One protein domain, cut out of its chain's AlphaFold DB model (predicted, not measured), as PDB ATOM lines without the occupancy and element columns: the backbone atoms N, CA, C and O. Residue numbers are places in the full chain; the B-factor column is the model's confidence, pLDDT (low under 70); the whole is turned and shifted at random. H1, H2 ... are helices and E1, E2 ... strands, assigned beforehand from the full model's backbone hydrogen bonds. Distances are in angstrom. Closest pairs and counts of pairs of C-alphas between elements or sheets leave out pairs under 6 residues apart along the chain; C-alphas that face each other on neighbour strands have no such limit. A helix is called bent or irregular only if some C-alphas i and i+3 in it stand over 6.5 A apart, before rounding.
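What this domain is: This is residues 23 to 179 of the 203 residues of an uncharacterized protein of Burkholderia territorii (UniProt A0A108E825). This is a body of crossed helices: H3 and H7 cross at its core, H1 packs on H3 with H8 beyond it on H1, and H5 packs on H7 with H4 beyond it on H5. Two short helices fill in, H2 on H7 and H6 on H3, and a small hairpin of E1 and E2 lies away from this body at one end of the longest axis. The printed part has 157 residues, with eight named helices and two named strands in the order H1 to H6, E1, E2, H7, H8; the two-stranded sheet is antiparallel, and the class is mostly helix. The whole is compact, with a radius of gyration of the C-alphas of 15.8 A and spans of 47 by 41 by 34 A.

How they stand to each other: H1, residues 23 to 37, touches H3, residues 56 to 69, at a steep tilt of 44 degrees, opposite ways. Their closest C-alphas are those of Glu 24 and Val 67, 4.5 A apart, and H3 touches H1 with residues 63 to 69 alone. H1 also touches H8, residues 161 to 179, which meets it with residues 166 to 174 alone; the closest C-alphas are those of Gly 23 and Ile 174, 5.5 A apart. H2, residues 41 to 46, touches H7, residues 145 to 158, with the C-alphas of Val 46 and Cys 153 closest at 5.4 A. H3 and H7 are the hubs, touching three helices each. They touch each other at a steep tilt of 50 degrees, the same way, with the C-alphas of Val 58 and Val 150 closest at 6.5 A. H4, residues 72 to 85, touches H5, residues 91 to 102, at a steep tilt of 48 degrees, opposite ways; the closest C-alphas are those of Ala 81 and Phe 95, 4.8 A apart. H4 and H1 are near each other, with 5 pairs of C-alphas within 10 A. H5 touches residues 152 to 158 of H7 alone, the C-alphas of His 92 and Ile 156 being closest at 5.0 A. H6, residues 115 to 120, touches H3, with the C-alphas of Tyr 68 and Met 119 closest at 6.0 A. E1, residues 126 to 128, and E2, residues 133 to 135, form an antiparallel hairpin, with N 127 and O 134 at 3.0 A and N 134 and O 127 at 3.1 A, within hydrogen-bond range. Both strands are apart from H3, for instance. Every O i to N i+4 pair is within hydrogen-bond range in H1 to H7, and 13 of 15 are in H8.

Where its parts are: H1 begins at C-alpha 23, (-36.811, 18.533, 21.784), and is 20.9 A long. The short H2 follows, then H3 and H4, each 20.1 A long, and H5, 16.6 A long. After the short H6, E1 begins at C-alpha 126, (-21.859, 18.950, 35.279), and E2 ends at C-alpha 135. H7 is 19.6 A long. H8, the longest helix, is 27.7 A long and ends at C-alpha 179, (-47.729, 14.307, 26.297); it is neither bent nor irregular, but only just, with C-alphas 169 and 172 at 6.4 A.

The domain as a whole: The two C-alphas farthest apart are those of His 40 and Phe 131, at 48.9 A. Residues 36 to 41, of which 36 and 37 belong to H1 and 41 to H2, stand free. The printed part has no cut. The one long link joins H5 to H6, residues 103 to 114. The mean pLDDT of the printed part is 95.1, and no printed residue is under 70.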
ATOM      1  N   GLY A  23     -37.148  17.345  22.560       97.75
ATOM      2  CA  GLY A  23     -36.811  18.533  21.784       97.75
ATOM      3  C   GLY A  23     -35.433  18.465  21.144       97.75
ATOM      4  O   GLY A  23     -35.303  18.842  19.983       97.75
ATOM      5  N   GLU A  24     -34.428  17.930  21.840       97.69
ATOM      6  CA  GLU A  24     -33.070  17.789  21.298       97.69
ATOM      7  C   GLU A  24     -33.058  16.886  20.061       97.69
ATOM      8  O   GLU A  24     -32.485  17.231  19.028       97.69
ATOM      9  N   VAL A  25     -33.766  15.756  20.144       98.00
ATOM     10  CA  VAL A  25     -33.906  14.793  19.045       98.00
ATOM     11  C   VAL A  25     -34.693  15.398  17.879       98.00
ATOM     12  O   VAL A  25     -34.293  15.260  16.722       98.00
ATOM     13  N   ILE A  26     -35.805  16.081  18.165       98.50
ATOM     14  CA  ILE A  26     -36.682  16.667  17.142       98.50
ATOM     15  C   ILE A  26     -35.960  17.767  16.364       98.50
ATOM     16  O   ILE A  26     -36.002  17.753  15.134       98.50
ATOM     17  N   TYR A  27     -35.277  18.692  17.042       98.56
ATOM     18  CA  TYR A  27     -34.549  19.757  16.352       98.56
ATOM     19  C   TYR A  27     -33.381  19.223  15.524       98.56
ATOM     20  O   TYR A  27     -33.197  19.689  14.400       98.56
ATOM     21  N   LEU A  28     -32.634  18.230  16.024       98.50
ATOM     22  CA  LEU A  28     -31.574  17.602  15.236       98.50
ATOM     23  C   LEU A  28     -32.132  16.931  13.977       98.50
ATOM     24  O   LEU A  28     -31.592  17.131  12.892       98.50
ATOM     25  N   ARG A  29     -33.236  16.183  14.100       98.44
ATOM     26  CA  ARG A  29     -33.875  15.530  12.951       98.44
ATOM     27  C   ARG A  29     -34.338  16.550  11.911       98.44
ATOM     28  O   ARG A  29     -34.007  16.415  10.739       98.44
ATOM     29  N   LEU A  30     -35.062  17.589  12.336       98.56
ATOM     30  CA  LEU A  30     -35.544  18.639  11.432       98.56
ATOM     31  C   LEU A  30     -34.390  19.395  10.765       98.56
ATOM     32  O   LEU A  30     -34.489  19.758   9.596       98.56
ATOM     33  N   TRP A  31     -33.290  19.616  11.485       98.25
ATOM     34  CA  TRP A  31     -32.074  20.188  10.914       98.25
ATOM     35  C   TRP A  31     -31.468  19.291   9.833       98.25
ATOM     36  O   TRP A  31     -31.153  19.769   8.748       98.25
ATOM     37  N   GLN A  32     -31.333  17.992  10.098       97.94
ATOM     38  CA  GLN A  32     -30.794  17.030   9.135       97.94
ATOM     39  C   GLN A  32     -31.677  16.919   7.884       97.94
ATOM     40  O   GLN A  32     -31.156  16.925   6.771       97.94
ATOM     41  N   GLU A  33     -33.001  16.888   8.048       97.69
ATOM     42  CA  GLU A  33     -33.959  16.931   6.935       97.69
ATOM     43  C   GLU A  33     -33.822  18.230   6.126       97.69
ATOM     44  O   GLU A  33     -33.800  18.202   4.894       97.69
ATOM     45  N   PHE A  34     -33.678  19.369   6.811       97.06
ATOM     46  CA  PHE A  34     -33.476  20.669   6.178       97.06
ATOM     47  C   PHE A  34     -32.174  20.722   5.364       97.06
ATOM     48  O   PHE A  34     -32.210  21.148   4.211       97.06
ATOM     49  N   MET A  35     -31.059  20.241   5.918       96.50
ATOM     50  CA  MET A  35     -29.764  20.174   5.227       96.50
ATOM     51  C   MET A  35     -29.794  19.206   4.041       96.50
ATOM     52  O   MET A  35     -29.304  19.533   2.966       96.50
ATOM     53  N   HIS A  36     -30.438  18.043   4.189       95.00
ATOM     54  CA  HIS A  36     -30.597  17.084   3.094       95.00
ATOM     55  C   HIS A  36     -31.410  17.672   1.930       95.00
ATOM     56  O   HIS A  36     -31.092  17.444   0.766       95.00
ATOM     57  N   ALA A  37     -32.462  18.437   2.227       95.75
ATOM     58  CA  ALA A  37     -33.266  19.104   1.204       95.75
ATOM     59  C   ALA A  37     -32.579  20.341   0.589       95.75
ATOM     60  O   ALA A  37     -33.015  20.804  -0.463       95.75
ATOM     61  N   ASN A  38     -31.545  20.890   1.237       94.19
ATOM     62  CA  ASN A  38     -30.867  22.122   0.835       94.19
ATOM     63  C   ASN A  38     -29.346  21.968   1.021       94.19
ATOM     64  O   ASN A  38     -28.782  22.481   1.987       94.19
ATOM     65  N   SER A  39     -28.679  21.281   0.090       88.88
ATOM     66  CA  SER A  39     -27.252  20.920   0.192       88.88
ATOM     67  C   SER A  39     -26.301  22.109   0.397       88.88
ATOM     68  O   SER A  39     -25.261  21.951   1.028       88.88
ATOM     69  N   HIS A  40     -26.671  23.302  -0.077       91.50
ATOM     70  CA  HIS A  40     -25.884  24.535   0.068       91.50
ATOM     71  C   HIS A  40     -26.308  25.413   1.256       91.50
ATOM     72  O   HIS A  40     -25.692  26.442   1.511       91.50
ATOM     73  N   ALA A  41     -27.331  25.026   2.028       94.88
ATOM     74  CA  ALA A  41     -27.858  25.892   3.086       94.88
ATOM     75  C   ALA A  41     -26.831  26.186   4.184       94.88
ATOM     76  O   ALA A  41     -26.821  27.291   4.718       94.88
ATOM     77  N   LEU A  42     -25.958  25.231   4.530       95.75
ATOM     78  CA  LEU A  42     -24.899  25.500   5.504       95.75
ATOM     79  C   LEU A  42     -23.936  26.578   4.990       95.75
ATOM     80  O   LEU A  42     -23.540  27.441   5.766       95.75
ATOM     81  N   GLU A  43     -23.603  26.548   3.698       94.62
ATOM     82  CA  GLU A  43     -22.769  27.562   3.053       94.62
ATOM     83  C   GLU A  43     -23.428  28.934   3.130       94.62
ATOM     84  O   GLU A  43     -22.818  29.860   3.664       94.62
ATOM     85  N   ASP A  44     -24.698  29.050   2.754       93.94
ATOM     86  CA  ASP A  44     -25.442  30.310   2.856       93.94
ATOM     87  C   ASP A  44     -25.492  30.856   4.294       93.94
ATOM     88  O   ASP A  44     -25.415  32.068   4.514       93.94
ATOM     89  N   ILE A  45     -25.599  29.966   5.287       96.38
ATOM     90  CA  ILE A  45     -25.659  30.334   6.705       96.38
ATOM     91  C   ILE A  45     -24.323  30.890   7.198       96.38
ATOM     92  O   ILE A  45     -24.314  31.893   7.911       96.38
ATOM     93  N   VAL A  46     -23.200  30.249   6.856       95.00
ATOM     94  CA  VAL A  46     -21.899  30.583   7.459       95.00
ATOM     95  C   VAL A  46     -21.037  31.515   6.609       95.00
ATOM     96  O   VAL A  46     -20.144  32.149   7.163       95.00
ATOM     97  N   THR A  47     -21.304  31.661   5.308       87.38
ATOM     98  CA  THR A  47     -20.447  32.427   4.376       87.38
ATOM     99  C   THR A  47     -20.292  33.899   4.760       87.38
ATOM    100  O   THR A  47     -19.265  34.507   4.472       87.38
ATOM    101  N   SER A  48     -21.282  34.491   5.432       80.00
ATOM    102  CA  SER A  48     -21.217  35.904   5.828       80.00
ATOM    103  C   SER A  48     -20.309  36.178   7.035       80.00
ATOM    104  O   SER A  48     -19.864  37.313   7.195       80.00
ATOM    105  N   GLY A  49     -20.020  35.170   7.864       81.25
ATOM    106  CA  GLY A  49     -19.255  35.338   9.106       81.25
ATOM    107  C   GLY A  49     -18.049  34.411   9.262       81.25
ATOM    108  O   GLY A  49     -17.198  34.668  10.110       81.25
ATOM    109  N   LEU A  50     -17.928  33.361   8.447       89.94
ATOM    110  CA  LEU A  50     -16.844  32.389   8.547       89.94
ATOM    111  C   LEU A  50     -15.753  32.657   7.507       89.94
ATOM    112  O   LEU A  50     -15.981  32.571   6.303       89.94
ATOM    113  N   ASN A  51     -14.529  32.892   7.976       84.56
ATOM    114  CA  ASN A  51     -13.351  32.914   7.113       84.56
ATOM    115  C   ASN A  51     -12.753  31.503   7.017       84.56
ATOM    116  O   ASN A  51     -12.118  31.029   7.960       84.56
ATOM    117  N   GLY A  52     -12.925  30.831   5.878       87.69
ATOM    118  CA  GLY A  52     -12.269  29.551   5.597       87.69
ATOM    119  C   GLY A  52     -13.188  28.500   4.974       87.69
ATOM    120  O   GLY A  52     -14.341  28.791   4.667       87.69
ATOM    121  N   PRO A  53     -12.675  27.273   4.760       91.75
ATOM    122  CA  PRO A  53     -13.461  26.194   4.171       91.75
ATOM    123  C   PRO A  53     -14.606  25.767   5.095       91.75
ATOM    124  O   PRO A  53     -14.542  25.938   6.312       91.75
ATOM    125  N   ILE A  54     -15.643  25.154   4.536       93.81
ATOM    126  CA  ILE A  54     -16.687  24.494   5.321       93.81
ATOM    127  C   ILE A  54     -16.306  23.022   5.413       93.81
ATOM    128  O   ILE A  54     -16.225  22.328   4.407       93.81
ATOM    129  N   ASP A  55     -16.011  22.568   6.627       95.06
ATOM    130  CA  ASP A  55     -15.596  21.197   6.905       95.06
ATOM    131  C   ASP A  55     -16.564  20.516   7.884       95.06
ATOM    132  O   ASP A  55     -17.558  21.085   8.349       95.06
ATOM    133  N   GLN A  56     -16.261  19.263   8.211       96.62
ATOM    134  CA  GLN A  56     -17.071  18.449   9.109       96.62
ATOM    135  C   GLN A  56     -17.218  19.066  10.512       96.62
ATOM    136  O   GLN A  56     -18.254  18.891  11.153       96.62
ATOM    137  N   ARG A  57     -16.221  19.823  10.996       96.94
ATOM    138  CA  ARG A  57     -16.294  20.492  12.303       96.94
ATOM    139  C   ARG A  57     -17.383  21.562  12.284       96.94
ATOM    140  O   ARG A  57     -18.195  21.593  13.205       96.94
ATOM    141  N   VAL A  58     -17.449  22.373  11.224       97.31
ATOM    142  CA  VAL A  58     -18.494  23.400  11.044       97.31
ATOM    143  C   VAL A  58     -19.890  22.770  11.072       97.31
ATOM    144  O   VAL A  58     -20.756  23.217  11.827       97.31
ATOM    145  N   ALA A  59     -20.094  21.683  10.321       97.62
ATOM    146  CA  ALA A  59     -21.372  20.969  10.288       97.62
ATOM    147  C   ALA A  59     -21.770  20.393  11.659       97.62
ATOM    148  O   ALA A  59     -22.939  20.473  12.047       97.62
ATOM    149  N   SER A  60     -20.804  19.857  12.414       98.25
ATOM    150  CA  SER A  60     -21.029  19.320  13.759       98.25
ATOM    151  C   SER A  60     -21.329  20.398  14.802       98.25
ATOM    152  O   SER A  60     -22.182  20.191  15.668       98.25
ATOM    153  N   VAL A  61     -20.684  21.565  14.723       98.44
ATOM    154  CA  VAL A  61     -20.984  22.712  15.598       98.44
ATOM    155  C   VAL A  61     -22.396  23.235  15.326       98.44
ATOM    156  O   VAL A  61     -23.175  23.397  16.265       98.44
ATOM    157  N   ALA A  62     -22.776  23.388  14.054       98.44
ATOM    158  CA  ALA A  62     -24.137  23.766  13.671       98.44
ATOM    159  C   ALA A  62     -25.184  22.748  14.161       98.44
ATOM    160  O   ALA A  62     -26.202  23.124  14.739       98.44
ATOM    161  N   ALA A  63     -24.914  21.445  14.022       98.50
ATOM    162  CA  ALA A  63     -25.791  20.402  14.556       98.50
ATOM    163  C   ALA A  63     -25.895  20.453  16.096       98.50
ATOM    164  O   ALA A  63     -26.980  20.261  16.645       98.50
ATOM    165  N   SER A  64     -24.801  20.764  16.798       98.56
ATOM    166  CA  SER A  64     -24.787  20.907  18.266       98.56
ATOM    167  C   SER A  64     -25.613  22.109  18.732       98.56
ATOM    168  O   SER A  64     -26.332  22.018  19.729       98.56
ATOM    169  N   PHE A  65     -25.584  23.210  17.976       98.62
ATOM    170  CA  PHE A  65     -26.485  24.342  18.192       98.62
ATOM    171  C   PHE A  65     -27.949  23.904  18.103       98.62
ATOM    172  O   PHE A  65     -28.735  24.206  18.998       98.62
ATOM    173  N   MET A  66     -28.306  23.125  17.079       98.62
ATOM    174  CA  MET A  66     -29.672  22.626  16.902       98.62
ATOM    175  C   MET A  66     -30.118  21.691  18.028       98.62
ATOM    176  O   MET A  66     -31.242  21.825  18.512       98.62
ATOM    177  N   VAL A  67     -29.238  20.809  18.508       98.25
ATOM    178  CA  VAL A  67     -29.491  20.007  19.717       98.25
ATOM    179  C   VAL A  67     -29.778  20.921  20.909       98.25
ATOM    180  O   VAL A  67     -30.816  20.784  21.550       98.25
ATOM    181  N   TYR A  68     -28.923  21.915  21.165       97.25
ATOM    182  CA  TYR A  68     -29.122  22.868  22.260       97.25
ATOM    183  C   TYR A  68     -30.457  23.626  22.153       97.25
ATOM    184  O   TYR A  68     -31.118  23.852  23.171       97.25
ATOM    185  N   MET A  69     -30.903  23.971  20.941       98.19
ATOM    186  CA  MET A  69     -32.197  24.633  20.734       98.19
ATOM    187  C   MET A  69     -33.395  23.806  21.214       98.19
ATOM    188  O   MET A  69     -34.422  24.379  21.578       98.19
ATOM    189  N   GLY A  70     -33.248  22.483  21.279       97.06
ATOM    190  CA  GLY A  70     -34.271  21.560  21.753       97.06
ATOM    191  C   GLY A  70     -34.373  21.376  23.262       97.06
ATOM    192  O   GLY A  70     -35.291  20.699  23.723       97.06
ATOM    193  N   CYS A  71     -33.480  21.979  24.046       94.94
ATOM    194  CA  CYS A  71     -33.556  21.937  25.503       94.94
ATOM    195  C   CYS A  71     -34.146  23.230  26.097       94.94
ATOM    196  O   CYS A  71     -34.333  24.239  25.413       94.94
ATOM    197  N   ASN A  72     -34.378  23.235  27.416       93.81
ATOM    198  CA  ASN A  72     -34.881  24.411  28.139       93.81
ATOM    199  C   ASN A  72     -33.991  25.653  27.954       93.81
ATOM    200  O   ASN A  72     -34.497  26.773  27.887       93.81
ATOM    201  N   GLY A  73     -32.670  25.468  27.848       93.75
ATOM    202  CA  GLY A  73     -31.728  26.559  27.601       93.75
ATOM    203  C   GLY A  73     -31.948  27.228  26.241       93.75
ATOM    204  O   GLY A  73     -31.931  28.460  26.153       93.75
ATOM    205  N   GLY A  74     -32.189  26.433  25.198       96.38
ATOM    206  CA  GLY A  74     -32.519  26.906  23.855       96.38
ATOM    207  C   GLY A  74     -33.863  27.631  23.790       96.38
ATOM    208  O   GLY A  74     -33.960  28.727  23.225       96.38
ATOM    209  N   ALA A  75     -34.883  27.069  24.442       96.06
ATOM    210  CA  ALA A  75     -36.199  27.694  24.556       96.06
ATOM    211  C   ALA A  75     -36.127  29.046  25.288       96.06
ATOM    212  O   ALA A  75     -36.674  30.044  24.810       96.06
ATOM    213  N   ASN A  76     -35.396  29.117  26.410       95.88
ATOM    214  CA  ASN A  76     -35.204  30.368  27.141       95.88
ATOM    215  C   ASN A  76     -34.472  31.419  26.301       95.88
ATOM    216  O   ASN A  76     -34.917  32.563  26.250       95.88
ATOM    217  N   PHE A  77     -33.401  31.020  25.607       97.56
ATOM    218  CA  PHE A  77     -32.669  31.903  24.701       97.56
ATOM    219  C   PHE A  77     -33.592  32.480  23.617       97.56
ATOM    220  O   PHE A  77     -33.647  33.698  23.462       97.56
ATOM    221  N   THR A  78     -34.377  31.638  22.931       98.06
ATOM    222  CA  THR A  78     -35.314  32.092  21.883       98.06
ATOM    223  C   THR A  78     -36.344  33.072  22.440       98.06
ATOM    224  O   THR A  78     -36.605  34.112  21.838       98.06
ATOM    225  N   ARG A  79     -36.902  32.782  23.622       97.81
ATOM    226  CA  ARG A  79     -37.845  33.673  24.306       97.81
ATOM    227  C   ARG A  79     -37.209  35.028  24.627       97.81
ATOM    228  O   ARG A  79     -37.805  36.060  24.331       97.81
ATOM    229  N   CYS A  80     -36.009  35.037  25.206       97.69
ATOM    230  CA  CYS A  80     -35.278  36.266  25.517       97.69
ATOM    231  C   CYS A  80     -34.935  37.072  24.256       97.69
ATOM    232  O   CYS A  80     -35.100  38.290  24.256       97.69
ATOM    233  N   ALA A  81     -34.512  36.404  23.183       98.25
ATOM    234  CA  ALA A  81     -34.223  37.036  21.902       98.25
ATOM    235  C   ALA A  81     -35.465  37.710  21.303       98.25
ATOM    236  O   ALA A  81     -35.415  38.892  20.971       98.25
ATOM    237  N   ASN A  82     -36.605  37.012  21.269       97.88
ATOM    238  CA  ASN A  82     -37.870  37.565  20.774       97.88
ATOM    239  C   ASN A  82     -38.349  38.783  21.581       97.88
ATOM    240  O   ASN A  82     -38.905  39.723  21.017       97.88
ATOM    241  N   GLU A  83     -38.114  38.803  22.895       97.88
ATOM    242  CA  GLU A  83     -38.405  39.984  23.713       97.88
ATOM    243  C   GLU A  83     -37.476  41.162  23.394       97.88
ATOM    244  O   GLU A  83     -37.918  42.313  23.391       97.88
ATOM    245  N   LEU A  84     -36.205  40.889  23.082       98.12
ATOM    246  CA  LEU A  84     -35.242  41.917  22.696       98.12
ATOM    247  C   LEU A  84     -35.498  42.489  21.300       98.12
ATOM    248  O   LEU A  84     -35.196  43.661  21.109       98.12
ATOM    249  N   VAL A  85     -36.105  41.748  20.364       97.81
ATOM    250  CA  VAL A  85     -36.432  42.258  19.011       97.81
ATOM    251  C   VAL A  85     -37.223  43.570  19.066       97.81
ATOM    252  O   VAL A  85     -37.037  44.436  18.224       97.81
ATOM    253  N   LYS A  86     -38.031  43.787  20.112       96.62
ATOM    254  CA  LYS A  86     -38.788  45.036  20.335       96.62
ATOM    255  C   LYS A  86     -37.899  46.273  20.578       96.62
ATOM    256  O   LYS A  86     -38.428  47.374  20.694       96.62
ATOM    257  N   ARG A  87     -36.584  46.094  20.746       97.44
ATOM    258  CA  ARG A  87     -35.601  47.130  21.112       97.44
ATOM    259  C   ARG A  87     -34.492  47.332  20.076       97.44
ATOM    260  O   ARG A  87     -33.622  48.161  20.318       97.44
ATOM    261  N   PHE A  88     -34.497  46.571  18.985       97.38
ATOM    262  CA  PHE A  88     -33.494  46.649  17.923       97.38
ATOM    263  C   PHE A  88     -34.188  46.879  16.585       97.38
ATOM    264  O   PHE A  88     -35.280  46.358  16.360       97.38
ATOM    265  N   ASP A  89     -33.532  47.611  15.689       97.69
ATOM    266  CA  ASP A  89     -34.034  47.824  14.327       97.69
ATOM    267  C   ASP A  89     -33.920  46.544  13.485       97.69
ATOM    268  O   ASP A  89     -34.742  46.291  12.599       97.69
ATOM    269  N   TYR A  90     -32.934  45.696  13.800       97.19
ATOM    270  CA  TYR A  90     -32.674  44.447  13.098       97.19
ATOM    271  C   TYR A  90     -32.804  43.226  14.028       97.19
ATOM    272  O   TYR A  90     -32.108  43.141  15.043       97.19
ATOM    273  N   PRO A  91     -33.635  42.217  13.685       97.19
ATOM    274  CA  PRO A  91     -33.852  41.055  14.551       97.19
ATOM    275  C   PRO A  91     -32.586  40.260  14.891       97.19
ATOM    276  O   PRO A  91     -32.450  39.771  16.010       97.19
ATOM    277  N   HIS A  92     -31.643  40.139  13.953       97.50
ATOM    278  CA  HIS A  92     -30.412  39.382  14.184       97.50
ATOM    279  C   HIS A  92     -29.533  40.014  15.276       97.50
ATOM    280  O   HIS A  92     -28.938  39.285  16.065       97.50
ATOM    281  N   GLU A  93     -29.517  41.346  15.400       98.31
ATOM    282  CA  GLU A  93     -28.799  42.046  16.474       98.31
ATOM    283  C   GLU A  93     -29.400  41.728  17.848       98.31
ATOM    284  O   GLU A  93     -28.667  41.473  18.803       98.31
ATOM    285  N   ALA A  94     -30.731  41.651  17.946       98.31
ATOM    286  CA  ALA A  94     -31.407  41.241  19.178       98.31
ATOM    287  C   ALA A  94     -31.078  39.791  19.569       98.31
ATOM    288  O   ALA A  94     -30.891  39.492  20.752       98.31
ATOM    289  N   PHE A  95     -30.985  38.890  18.588       98.56
ATOM    290  CA  PHE A  95     -30.608  37.493  18.812       98.56
ATOM    291  C   PHE A  95     -29.142  37.366  19.247       98.56
ATOM    292  O   PHE A  95     -28.858  36.652  20.211       98.56
ATOM    293  N   LEU A  96     -28.225  38.109  18.620       98.38
ATOM    294  CA  LEU A  96     -26.823  38.185  19.042       98.38
ATOM    295  C   LEU A  96     -26.692  38.770  20.456       98.38
ATOM    296  O   LEU A  96     -25.998  38.200  21.296       98.38
ATOM    297  N   ALA A  97     -27.417  39.846  20.771       98.38
ATOM    298  CA  ALA A  97     -27.427  40.432  22.110       98.38
ATOM    299  C   ALA A  97     -27.946  39.441  23.167       98.38
ATOM    300  O   ALA A  97     -27.332  39.288  24.229       98.38
ATOM    301  N   ALA A  98     -29.035  38.722  22.873       98.31
ATOM    302  CA  ALA A  98     -29.547  37.664  23.743       98.31
ATOM    303  C   ALA A  98     -28.495  36.576  23.972       98.31
ATOM    304  O   ALA A  98     -28.277  36.168  25.114       98.31
ATOM    305  N   PHE A  99     -27.821  36.141  22.906       98.00
ATOM    306  CA  PHE A  99     -26.778  35.128  22.983       98.00
ATOM    307  C   PHE A  99     -25.609  35.590  23.856       98.00
ATOM    308  O   PHE A  99     -25.222  34.864  24.766       98.00
ATOM    309  N   VAL A 100     -25.107  36.815  23.670       97.69
ATOM    310  CA  VAL A 100     -24.020  37.379  24.488       97.69
ATOM    311  C   VAL A 100     -24.394  37.422  25.970       97.69
ATOM    312  O   VAL A 100     -23.582  37.031  26.806       97.69
ATOM    313  N   ILE A 101     -25.612  37.855  26.315       96.44
ATOM    314  CA  ILE A 101     -26.092  37.909  27.710       96.44
ATOM    315  C   ILE A 101     -26.139  36.508  28.328       96.44
ATOM    316  O   ILE A 101     -25.729  36.302  29.473       96.44
ATOM    317  N   GLU A 102     -26.649  35.552  27.565       94.88
ATOM    318  CA  GLU A 102     -26.871  34.171  27.975       94.88
ATOM    319  C   GLU A 102     -25.568  33.348  28.020       94.88
ATOM    320  O   GLU A 102     -25.450  32.423  28.820       94.88
ATOM    321  N   ASN A 103     -24.565  33.697  27.211       96.50
ATOM    322  CA  ASN A 103     -23.279  33.003  27.110       96.50
ATOM    323  C   ASN A 103     -22.237  33.461  28.156       96.50
ATOM    324  O   ASN A 103     -21.070  33.072  28.103       96.50
ATOM    325  N   GLN A 104     -22.632  34.289  29.127       96.19
ATOM    326  CA  GLN A 104     -21.756  34.738  30.213       96.19
ATOM    327  C   GLN A 104     -21.525  33.640  31.255       96.19
ATOM    328  O   GLN A 104     -22.436  32.897  31.615       96.19
ATOM    329  N   ARG A 105     -20.324  33.598  31.841       94.44
ATOM    330  CA  ARG A 105     -20.052  32.747  33.009       94.44
ATOM    331  C   ARG A 105     -20.721  33.343  34.246       94.44
ATOM    332  O   ARG A 105     -20.423  34.473  34.630       94.44
ATOM    333  N   ARG A 106     -21.597  32.581  34.899       92.00
ATOM    334  CA  ARG A 106     -22.305  32.982  36.123       92.00
ATOM    335  C   ARG A 106     -22.300  31.828  37.117       92.00
ATOM    336  O   ARG A 106     -23.133  30.929  37.047       92.00
ATOM    337  N   ARG A 107     -21.378  31.869  38.085       85.75
ATOM    338  CA  ARG A 107     -21.141  30.763  39.035       85.75
ATOM    339  C   ARG A 107     -22.408  30.257  39.736       85.75
ATOM    340  O   ARG A 107     -22.530  29.058  39.945       85.75
ATOM    341  N   SER A 108     -23.345  31.145  40.063       85.19
ATOM    342  CA  SER A 108     -24.606  30.814  40.742       85.19
ATOM    343  C   SER A 108     -25.742  30.353  39.823       85.19
ATOM    344  O   SER A 108     -26.774  29.932  40.332       85.19
ATOM    345  N   VAL A 109     -25.591  30.457  38.499       83.38
ATOM    346  CA  VAL A 109     -26.672  30.186  37.531       83.38
ATOM    347  C   VAL A 109     -26.320  29.027  36.602       83.38
ATOM    348  O   VAL A 109     -27.149  28.159  36.373       83.38
ATOM    349  N   ASN A 110     -25.095  28.999  36.071       84.31
ATOM    350  CA  ASN A 110     -24.639  27.994  35.104       84.31
ATOM    351  C   ASN A 110     -23.348  27.299  35.552       84.31
ATOM    352  O   ASN A 110     -22.531  26.898  34.729       84.31
ATOM    353  N   HIS A 111     -23.129  27.222  36.868       89.19
ATOM    354  CA  HIS A 111     -21.936  26.629  37.485       89.19
ATOM    355  C   HIS A 111     -20.610  27.252  37.012       89.19
ATOM    356  O   HIS A 111     -19.537  26.703  37.238       89.19
ATOM    357  N   GLY A 112     -20.673  28.442  36.401       91.62
ATOM    358  CA  GLY A 112     -19.515  29.141  35.857       91.62
ATOM    359  C   GLY A 112     -19.148  28.732  34.430       91.62
ATOM    360  O   GLY A 112     -18.124  29.207  33.948       91.62
ATOM    361  N   LEU A 113     -19.955  27.916  33.749       93.94
ATOM    362  CA  LEU A 113     -19.771  27.558  32.341       93.94
ATOM    363  C   LEU A 113     -20.349  28.618  31.405       93.94
ATOM    364  O   LEU A 113     -21.302  29.316  31.739       93.94
ATOM    365  N   ARG A 114     -19.788  28.736  30.205       96.06
ATOM    366  CA  ARG A 114     -20.461  29.416  29.092       96.06
ATOM    367  C   ARG A 114     -21.456  28.460  28.438       96.06
ATOM    368  O   ARG A 114     -21.308  27.243  28.508       96.06
ATOM    369  N   LYS A 115     -22.460  28.992  27.743       94.69
ATOM    370  CA  LYS A 115     -23.413  28.146  27.007       94.69
ATOM    371  C   LYS A 115     -22.751  27.393  25.862       94.69
ATOM    372  O   LYS A 115     -23.084  26.237  25.647       94.69
ATOM    373  N   VAL A 116     -21.794  28.013  25.176       97.44
ATOM    374  CA  VAL A 116     -21.012  27.343  24.120       97.44
ATOM    375  C   VAL A 116     -20.202  26.163  24.651       97.44
ATOM    376  O   VAL A 116     -20.088  25.151  23.976       97.44
ATOM    377  N   GLU A 117     -19.710  26.251  25.886       96.94
ATOM    378  CA  GLU A 117     -18.995  25.147  26.537       96.94
ATOM    379  C   GLU A 117     -19.934  23.981  26.810       96.94
ATOM    380  O   GLU A 117     -19.582  22.841  26.549       96.94
ATOM    381  N   TYR A 118     -21.152  24.272  27.270       92.75
ATOM    382  CA  TYR A 118     -22.184  23.255  27.444       92.75
ATOM    383  C   TYR A 118     -22.599  22.617  26.111       92.75
ATOM    384  O   TYR A 118     -22.750  21.407  26.016       92.75
ATOM    385  N   MET A 119     -22.796  23.445  25.085       95.31
ATOM    386  CA  MET A 119     -23.278  23.029  23.770       95.31
ATOM    387  C   MET A 119     -22.284  22.131  23.031       95.31
ATOM    388  O   MET A 119     -22.709  21.224  22.321       95.31
ATOM    389  N   LEU A 120     -20.981  22.401  23.163       97.31
ATOM    390  CA  LEU A 120     -19.932  21.716  22.400       97.31
ATOM    391  C   LEU A 120     -19.171  20.654  23.210       97.31
ATOM    392  O   LEU A 120     -18.252  20.037  22.671       97.31
ATOM    393  N   ALA A 121     -19.516  20.440  24.483       95.50
ATOM    394  CA  ALA A 121     -18.912  19.385  25.291       95.50
ATOM    395  C   ALA A 121     -19.318  18.007  24.757       95.50
ATOM    396  O   ALA A 121     -20.493  17.770  24.508       95.50
ATOM    397  N   ALA A 122     -18.363  17.087  24.601       92.38
ATOM    398  CA  ALA A 122     -18.657  15.725  24.142       92.38
ATOM    399  C   ALA A 122     -19.469  14.917  25.174       92.38
ATOM    400  O   ALA A 122     -20.239  14.028  24.820       92.38
ATOM    401  N   GLU A 123     -19.303  15.251  26.454       90.38
ATOM    402  CA  GLU A 123     -20.004  14.664  27.591       90.38
ATOM    403  C   GLU A 123     -20.556  15.776  28.485       90.38
ATOM    404  O   GLU A 123     -20.002  16.874  28.532       90.38
ATOM    405  N   HIS A 124     -21.616  15.491  29.246       88.69
ATOM    406  CA  HIS A 124     -22.184  16.470  30.172       88.69
ATOM    407  C   HIS A 124     -21.144  16.864  31.248       88.69
ATOM    408  O   HIS A 124     -20.717  16.004  32.031       88.69
ATOM    409  N   PRO A 125     -20.716  18.144  31.313       91.19
ATOM    410  CA  PRO A 125     -19.603  18.561  32.168       91.19
ATOM    411  C   PRO A 125     -20.026  18.844  33.617       91.19
ATOM    412  O   PRO A 125     -19.184  19.174  34.448       91.19
ATOM    413  N   ILE A 126     -21.323  18.758  33.929       89.94
ATOM    414  CA  ILE A 126     -21.859  18.950  35.279       89.94
ATOM    415  C   ILE A 126     -22.126  17.576  35.880       89.94
ATOM    416  O   ILE A 126     -22.767  16.733  35.259       89.94
ATOM    417  N   VAL A 127     -21.633  17.352  37.093       89.00
ATOM    418  CA  VAL A 127     -21.877  16.113  37.831       89.00
ATOM    419  C   VAL A 127     -22.593  16.435  39.131       89.00
ATOM    420  O   VAL A 127     -22.157  17.296  39.907       89.00
ATOM    421  N   ASP A 128     -23.693  15.721  39.352       85.81
ATOM    422  CA  ASP A 128     -24.486  15.803  40.568       85.81
ATOM    423  C   ASP A 128     -23.843  14.950  41.666       85.81
ATOM    424  O   ASP A 128     -23.644  13.744  41.522       85.81
ATOM    425  N   GLY A 129     -23.507  15.586  42.785       80.88
ATOM    426  CA  GLY A 129     -23.154  14.921  44.034       80.88
ATOM    427  C   GLY A 129     -24.278  15.048  45.062       80.88
ATOM    428  O   GLY A 129     -25.136  15.920  44.954       80.88
ATOM    429  N   LEU A 130     -24.224  14.228  46.117       80.25
ATOM    430  CA  LEU A 130     -25.223  14.179  47.200       80.25
ATOM    431  C   LEU A 130     -25.595  15.550  47.800       80.25
ATOM    432  O   LEU A 130     -26.737  15.745  48.203       80.25
ATOM    433  N   PHE A 131     -24.646  16.489  47.863       83.00
ATOM    434  CA  PHE A 131     -24.845  17.814  48.471       83.00
ATOM    435  C   PHE A 131     -24.335  18.975  47.609       83.00
ATOM    436  O   PHE A 131     -24.363  20.126  48.044       83.00
ATOM    437  N   SER A 132     -23.819  18.699  46.411       82.38
ATOM    438  CA  SER A 132     -23.222  19.728  45.562       82.38
ATOM    439  C   SER A 132     -23.199  19.307  44.106       82.38
ATOM    440  O   SER A 132     -22.815  18.183  43.796       82.38
ATOM    441  N   THR A 133     -23.483  20.252  43.223       85.44
ATOM    442  CA  THR A 133     -23.201  20.148  41.793       85.44
ATOM    443  C   THR A 133     -21.842  20.774  41.504       85.44
ATOM    444  O   THR A 133     -21.514  21.848  42.025       85.44
ATOM    445  N   ARG A 134     -21.015  20.098  40.705       90.56
ATOM    446  CA  ARG A 134     -19.689  20.602  40.316       90.56
ATOM    447  C   ARG A 134     -19.465  20.460  38.818       90.56
ATOM    448  O   ARG A 134     -20.066  19.608  38.174       90.56
ATOM    449  N   VAL A 135     -18.565  21.287  38.301       92.94
ATOM    450  CA  VAL A 135     -18.062  21.183  36.930       92.94
ATOM    451  C   VAL A 135     -16.840  20.270  36.928       92.94
ATOM    452  O   VAL A 135     -15.915  20.492  37.713       92.94
ATOM    453  N   GLU A 136     -16.834  19.274  36.050       94.75
ATOM    454  CA  GLU A 136     -15.643  18.500  35.693       94.75
ATOM    455  C   GLU A 136     -14.967  19.206  34.518       94.75
ATOM    456  O   GLU A 136     -15.384  19.085  33.366       94.75
ATOM    457  N   TRP A 137     -13.969  20.037  34.832       93.75
ATOM    458  CA  TRP A 137     -13.313  20.922  33.865       93.75
ATOM    459  C   TRP A 137     -12.584  20.155  32.763       93.75
ATOM    460  O   TRP A 137     -12.422  20.679  31.670       93.75
ATOM    461  N   GLU A 138     -12.221  18.902  33.018       95.00
ATOM    462  CA  GLU A 138     -11.629  17.990  32.043       95.00
ATOM    463  C   GLU A 138     -12.606  17.614  30.914       95.00
ATOM    464  O   GLU A 138     -12.169  17.231  29.832       95.00
ATOM    465  N   ARG A 139     -13.924  17.739  31.144       94.56
ATOM    466  CA  ARG A 139     -14.971  17.545  30.123       94.56
ATOM    467  C   ARG A 139     -15.353  18.835  29.396       94.56
ATOM    468  O   ARG A 139     -16.134  18.793  28.446       94.56
ATOM    469  N   VAL A 140     -14.852  19.986  29.849       95.50
ATOM    470  CA  VAL A 140     -15.125  21.275  29.211       95.50
ATOM    471  C   VAL A 140     -14.222  21.399  27.982       95.50
ATOM    472  O   VAL A 140     -13.004  21.344  28.127       95.50
ATOM    473  N   PRO A 141     -14.784  21.551  26.774       95.44
ATOM    474  CA  PRO A 141     -13.987  21.587  25.557       95.44
ATOM    475  C   PRO A 141     -13.223  22.908  25.426       95.44
ATOM    476  O   PRO A 141     -13.708  23.971  25.826       95.44
ATOM    477  N   ASP A 142     -12.079  22.851  24.749       94.56
ATOM    478  CA  ASP A 142     -11.430  24.046  24.221       94.56
ATOM    479  C   ASP A 142     -12.241  24.576  23.031       94.56
ATOM    480  O   ASP A 142     -12.349  23.938  21.982       94.56
ATOM    481  N   ILE A 143     -12.846  25.750  23.212       96.62
ATOM    482  CA  ILE A 143     -13.662  26.408  22.189       96.62
ATOM    483  C   ILE A 143     -12.754  27.268  21.313       96.62
ATOM    484  O   ILE A 143     -12.149  28.228  21.796       96.62
ATOM    485  N   SER A 144     -12.675  26.952  20.021       96.81
ATOM    486  CA  SER A 144     -11.923  27.776  19.072       96.81
ATOM    487  C   SER A 144     -12.705  29.033  18.675       96.81
ATOM    488  O   SER A 144     -13.934  29.061  18.747       96.81
ATOM    489  N   GLN A 145     -12.009  30.068  18.190       96.81
ATOM    490  CA  GLN A 145     -12.674  31.245  17.609       96.81
ATOM    491  C   GLN A 145     -13.596  30.842  16.452       96.81
ATOM    492  O   GLN A 145     -14.713  31.325  16.354       96.81
ATOM    493  N   ARG A 146     -13.164  29.877  15.636       96.81
ATOM    494  CA  ARG A 146     -13.952  29.376  14.511       96.81
ATOM    495  C   ARG A 146     -15.253  28.712  14.960       96.81
ATOM    496  O   ARG A 146     -16.267  28.870  14.292       96.81
ATOM    497  N   ASP A 147     -15.246  27.994  16.084       97.69
ATOM    498  CA  ASP A 147     -16.479  27.436  16.648       97.69
ATOM    499  C   ASP A 147     -17.438  28.566  17.068       97.69
ATOM    500  O   ASP A 147     -18.636  28.467  16.817       97.69
ATOM    501  N   LEU A 148     -16.921  29.653  17.657       97.62
ATOM    502  CA  LEU A 148     -17.728  30.830  18.008       97.62
ATOM    503  C   LEU A 148     -18.314  31.509  16.768       97.62
ATOM    504  O   LEU A 148     -19.512  31.776  16.765       97.62
ATOM    505  N   ASP A 149     -17.517  31.706  15.715       97.69
ATOM    506  CA  ASP A 149     -17.971  32.315  14.459       97.69
ATOM    507  C   ASP A 149     -19.126  31.500  13.843       97.69
ATOM    508  O   ASP A 149     -20.145  32.054  13.430       97.69
ATOM    509  N   VAL A 150     -19.029  30.162  13.856       98.12
ATOM    510  CA  VAL A 150     -20.120  29.280  13.402       98.12
ATOM    511  C   VAL A 150     -21.368  29.452  14.266       98.12
ATOM    512  O   VAL A 150     -22.473  29.531  13.730       98.12
ATOM    513  N   ILE A 151     -21.228  29.524  15.593       98.31
ATOM    514  CA  ILE A 151     -22.374  29.735  16.486       98.31
ATOM    515  C   ILE A 151     -23.014  31.107  16.263       98.31
ATOM    516  O   ILE A 151     -24.240  31.194  16.247       98.31
ATOM    517  N   GLU A 152     -22.236  32.164  16.047       98.06
ATOM    518  CA  GLU A 152     -22.767  33.493  15.729       98.06
ATOM    519  C   GLU A 152     -23.541  33.485  14.405       98.06
ATOM    520  O   GLU A 152     -24.678  33.961  14.367       98.06
ATOM    521  N   CYS A 153     -23.010  32.841  13.360       98.38
ATOM    522  CA  CYS A 153     -23.732  32.617  12.103       98.38
ATOM    523  C   CYS A 153     -25.045  31.848  12.323       98.38
ATOM    524  O   CYS A 153     -26.094  32.236  11.805       98.38
ATOM    525  N   MET A 154     -25.027  30.793  13.145       98.56
ATOM    526  CA  MET A 154     -26.230  30.028  13.486       98.56
ATOM    527  C   MET A 154     -27.248  30.865  14.268       98.56
ATOM    528  O   MET A 154     -28.445  30.748  14.016       98.56
ATOM    529  N   VAL A 155     -26.805  31.739  15.176       98.50
ATOM    530  CA  VAL A 155     -27.665  32.678  15.917       98.50
ATOM    531  C   VAL A 155     -28.306  33.700  14.974       98.50
ATOM    532  O   VAL A 155     -29.508  33.956  15.083       98.50
ATOM    533  N   ILE A 156     -27.542  34.243  14.023       98.38
ATOM    534  CA  ILE A 156     -28.059  35.143  12.985       98.38
ATOM    535  C   ILE A 156     -29.103  34.409  12.143       98.38
ATOM    536  O   ILE A 156     -30.230  34.894  12.011       98.38
ATOM    537  N   TRP A 157     -28.788  33.211  11.643       98.25
ATOM    538  CA  TRP A 157     -29.746  32.392  10.902       98.25
ATOM    539  C   TRP A 157     -30.988  32.057  11.737       98.25
ATOM    540  O   TRP A 157     -32.106  32.090  11.216       98.25
ATOM    541  N   TRP A 158     -30.838  31.826  13.044       98.38
ATOM    542  CA  TRP A 158     -31.949  31.544  13.955       98.38
ATOM    543  C   TRP A 158     -32.978  32.680  14.018       98.38
ATOM    544  O   TRP A 158     -34.166  32.426  14.246       98.38
ATOM    545  N   SER A 159     -32.556  33.919  13.761       98.19
ATOM    546  CA  SER A 159     -33.442  35.085  13.697       98.19
ATOM    547  C   SER A 159     -34.268  35.171  12.402       98.19
ATOM    548  O   SER A 159     -35.183  35.986  12.305       98.19
ATOM    549  N   THR A 160     -33.974  34.338  11.397       98.00
ATOM    550  CA  THR A 160     -34.597  34.426  10.069       98.00
ATOM    551  C   THR A 160     -35.983  33.764  10.015       98.00
ATOM    552  O   THR A 160     -36.283  32.854  10.797       98.00
ATOM    553  N   PRO A 161     -36.819  34.116   9.014       97.94
ATOM    554  CA  PRO A 161     -38.095  33.436   8.779       97.94
ATOM    555  C   PRO A 161     -37.965  31.934   8.480       97.94
ATOM    556  O   PRO A 161     -38.917  31.180   8.672       97.94
ATOM    557  N   GLN A 162     -36.815  31.477   7.970       97.25
ATOM    558  CA  GLN A 162     -36.591  30.059   7.682       97.25
ATOM    559  C   GLN A 162     -36.460  29.250   8.974       97.25
ATOM    560  O   GLN A 162     -37.164  28.253   9.141       97.25
ATOM    561  N   ALA A 163     -35.638  29.724   9.912       97.81
ATOM    562  CA  ALA A 163     -35.532  29.127  11.237       97.81
ATOM    563  C   ALA A 163     -36.856  29.224  12.017       97.81
ATOM    564  O   ALA A 163     -37.228  28.292  12.728       97.81
ATOM    565  N   GLU A 164     -37.621  30.307  11.839       98.19
ATOM    566  CA  GLU A 164     -38.956  30.435  12.432       98.19
ATOM    567  C   GLU A 164     -39.923  29.344  11.954       98.19
ATOM    568  O   GLU A 164     -40.628  28.746  12.769       98.19
ATOM    569  N   ARG A 165     -39.935  29.031  10.653       98.31
ATOM    570  CA  ARG A 165     -40.740  27.917  10.127       98.31
ATOM    571  C   ARG A 165     -40.341  26.584  10.755       98.31
ATOM    572  O   ARG A 165     -41.226  25.813  11.114       98.31
ATOM    573  N   LEU A 166     -39.041  26.340  10.932       98.31
ATOM    574  CA  LEU A 166     -38.552  25.131  11.597       98.31
ATOM    575  C   LEU A 166     -39.075  25.052  13.041       98.31
ATOM    576  O   LEU A 166     -39.628  24.023  13.424       98.31
ATOM    577  N   ARG A 167     -39.000  26.147  13.815       98.06
ATOM    578  CA  ARG A 167     -39.550  26.212  15.186       98.06
ATOM    579  C   ARG A 167     -41.047  25.905  15.238       98.06
ATOM    580  O   ARG A 167     -41.470  25.091  16.053       98.06
ATOM    581  N   ARG A 168     -41.832  26.491  14.327       98.25
ATOM    582  CA  ARG A 168     -43.288  26.265  14.240       98.25
ATOM    583  C   ARG A 168     -43.654  24.804  13.952       98.25
ATOM    584  O   ARG A 168     -44.730  24.367  14.341       98.25
ATOM    585  N   VAL A 169     -42.783  24.056  13.271       98.31
ATOM    586  CA  VAL A 169     -42.946  22.604  13.078       98.31
ATOM    587  C   VAL A 169     -42.483  21.833  14.317       98.31
ATOM    588  O   VAL A 169     -43.135  20.871  14.715       98.31
ATOM    589  N   ALA A 170     -41.380  22.248  14.942       98.06
ATOM    590  CA  ALA A 170     -40.799  21.567  16.096       98.06
ATOM    591  C   ALA A 170     -41.710  21.599  17.334       98.06
ATOM    592  O   ALA A 170     -41.927  20.558  17.949       98.06
ATOM    593  N   GLU A 171     -42.267  22.760  17.688       96.69
ATOM    594  CA  GLU A 171     -43.086  22.956  18.897       96.69
ATOM    595  C   GLU A 171     -44.222  21.925  19.064       96.69
ATOM    596  O   GLU A 171     -44.215  21.202  20.065       96.69
ATOM    597  N   PRO A 172     -45.146  21.743  18.099       97.81
ATOM    598  CA  PRO A 172     -46.228  20.770  18.251       97.81
ATOM    599  C   PRO A 172     -45.730  19.317  18.320       97.81
ATOM    600  O   PRO A 172     -46.357  18.486  18.982       97.81
ATOM    601  N   LEU A 173     -44.607  18.992  17.668       98.06
ATOM    602  CA  LEU A 173     -43.994  17.663  17.762       98.06
ATOM    603  C   LEU A 173     -43.436  17.412  19.168       98.06
ATOM    604  O   LEU A 173     -43.634  16.332  19.724       98.06
ATOM    605  N   ILE A 174     -42.780  18.417  19.756       96.94
ATOM    606  CA  ILE A 174     -42.220  18.348  21.111       96.94
ATOM    607  C   ILE A 174     -43.341  18.161  22.130       96.94
ATOM    608  O   ILE A 174     -43.276  17.248  22.953       96.94
ATOM    609  N   GLU A 175     -44.402  18.961  22.038       95.38
ATOM    610  CA  GLU A 175     -45.563  18.843  22.922       95.38
ATOM    611  C   GLU A 175     -46.251  17.479  22.806       95.38
ATOM    612  O   GLU A 175     -46.741  16.939  23.801       95.38
ATOM    613  N   ALA A 176     -46.334  16.916  21.597       95.75
ATOM    614  CA  ALA A 176     -46.925  15.601  21.383       95.75
ATOM    615  C   ALA A 176     -46.095  14.493  22.051       95.75
ATOM    616  O   ALA A 176     -46.666  13.627  22.716       95.75
ATOM    617  N   GLU A 177     -44.767  14.527  21.926       94.69
ATOM    618  CA  GLU A 177     -43.884  13.551  22.576       94.69
ATOM    619  C   GLU A 177     -43.869  13.702  24.102       94.69
ATOM    620  O   GLU A 177     -43.967  12.709  24.823       94.69
ATOM    621  N   GLN A 178     -43.861  14.934  24.616       92.06
ATOM    622  CA  GLN A 178     -43.975  15.188  26.055       92.06
ATOM    623  C   GLN A 178     -45.305  14.671  26.625       92.06
ATOM    624  O   GLN A 178     -45.319  14.035  27.679       92.06
ATOM    625  N   ARG A 179     -46.422  14.863  25.908       92.12
ATOM    626  CA  ARG A 179     -47.729  14.307  26.297       92.12
ATOM    627  C   ARG A 179     -47.733  12.778  26.315       92.12
ATOM    628  O   ARG A 179     -48.295  12.195  27.238       92.12
TER     629      ARG A 179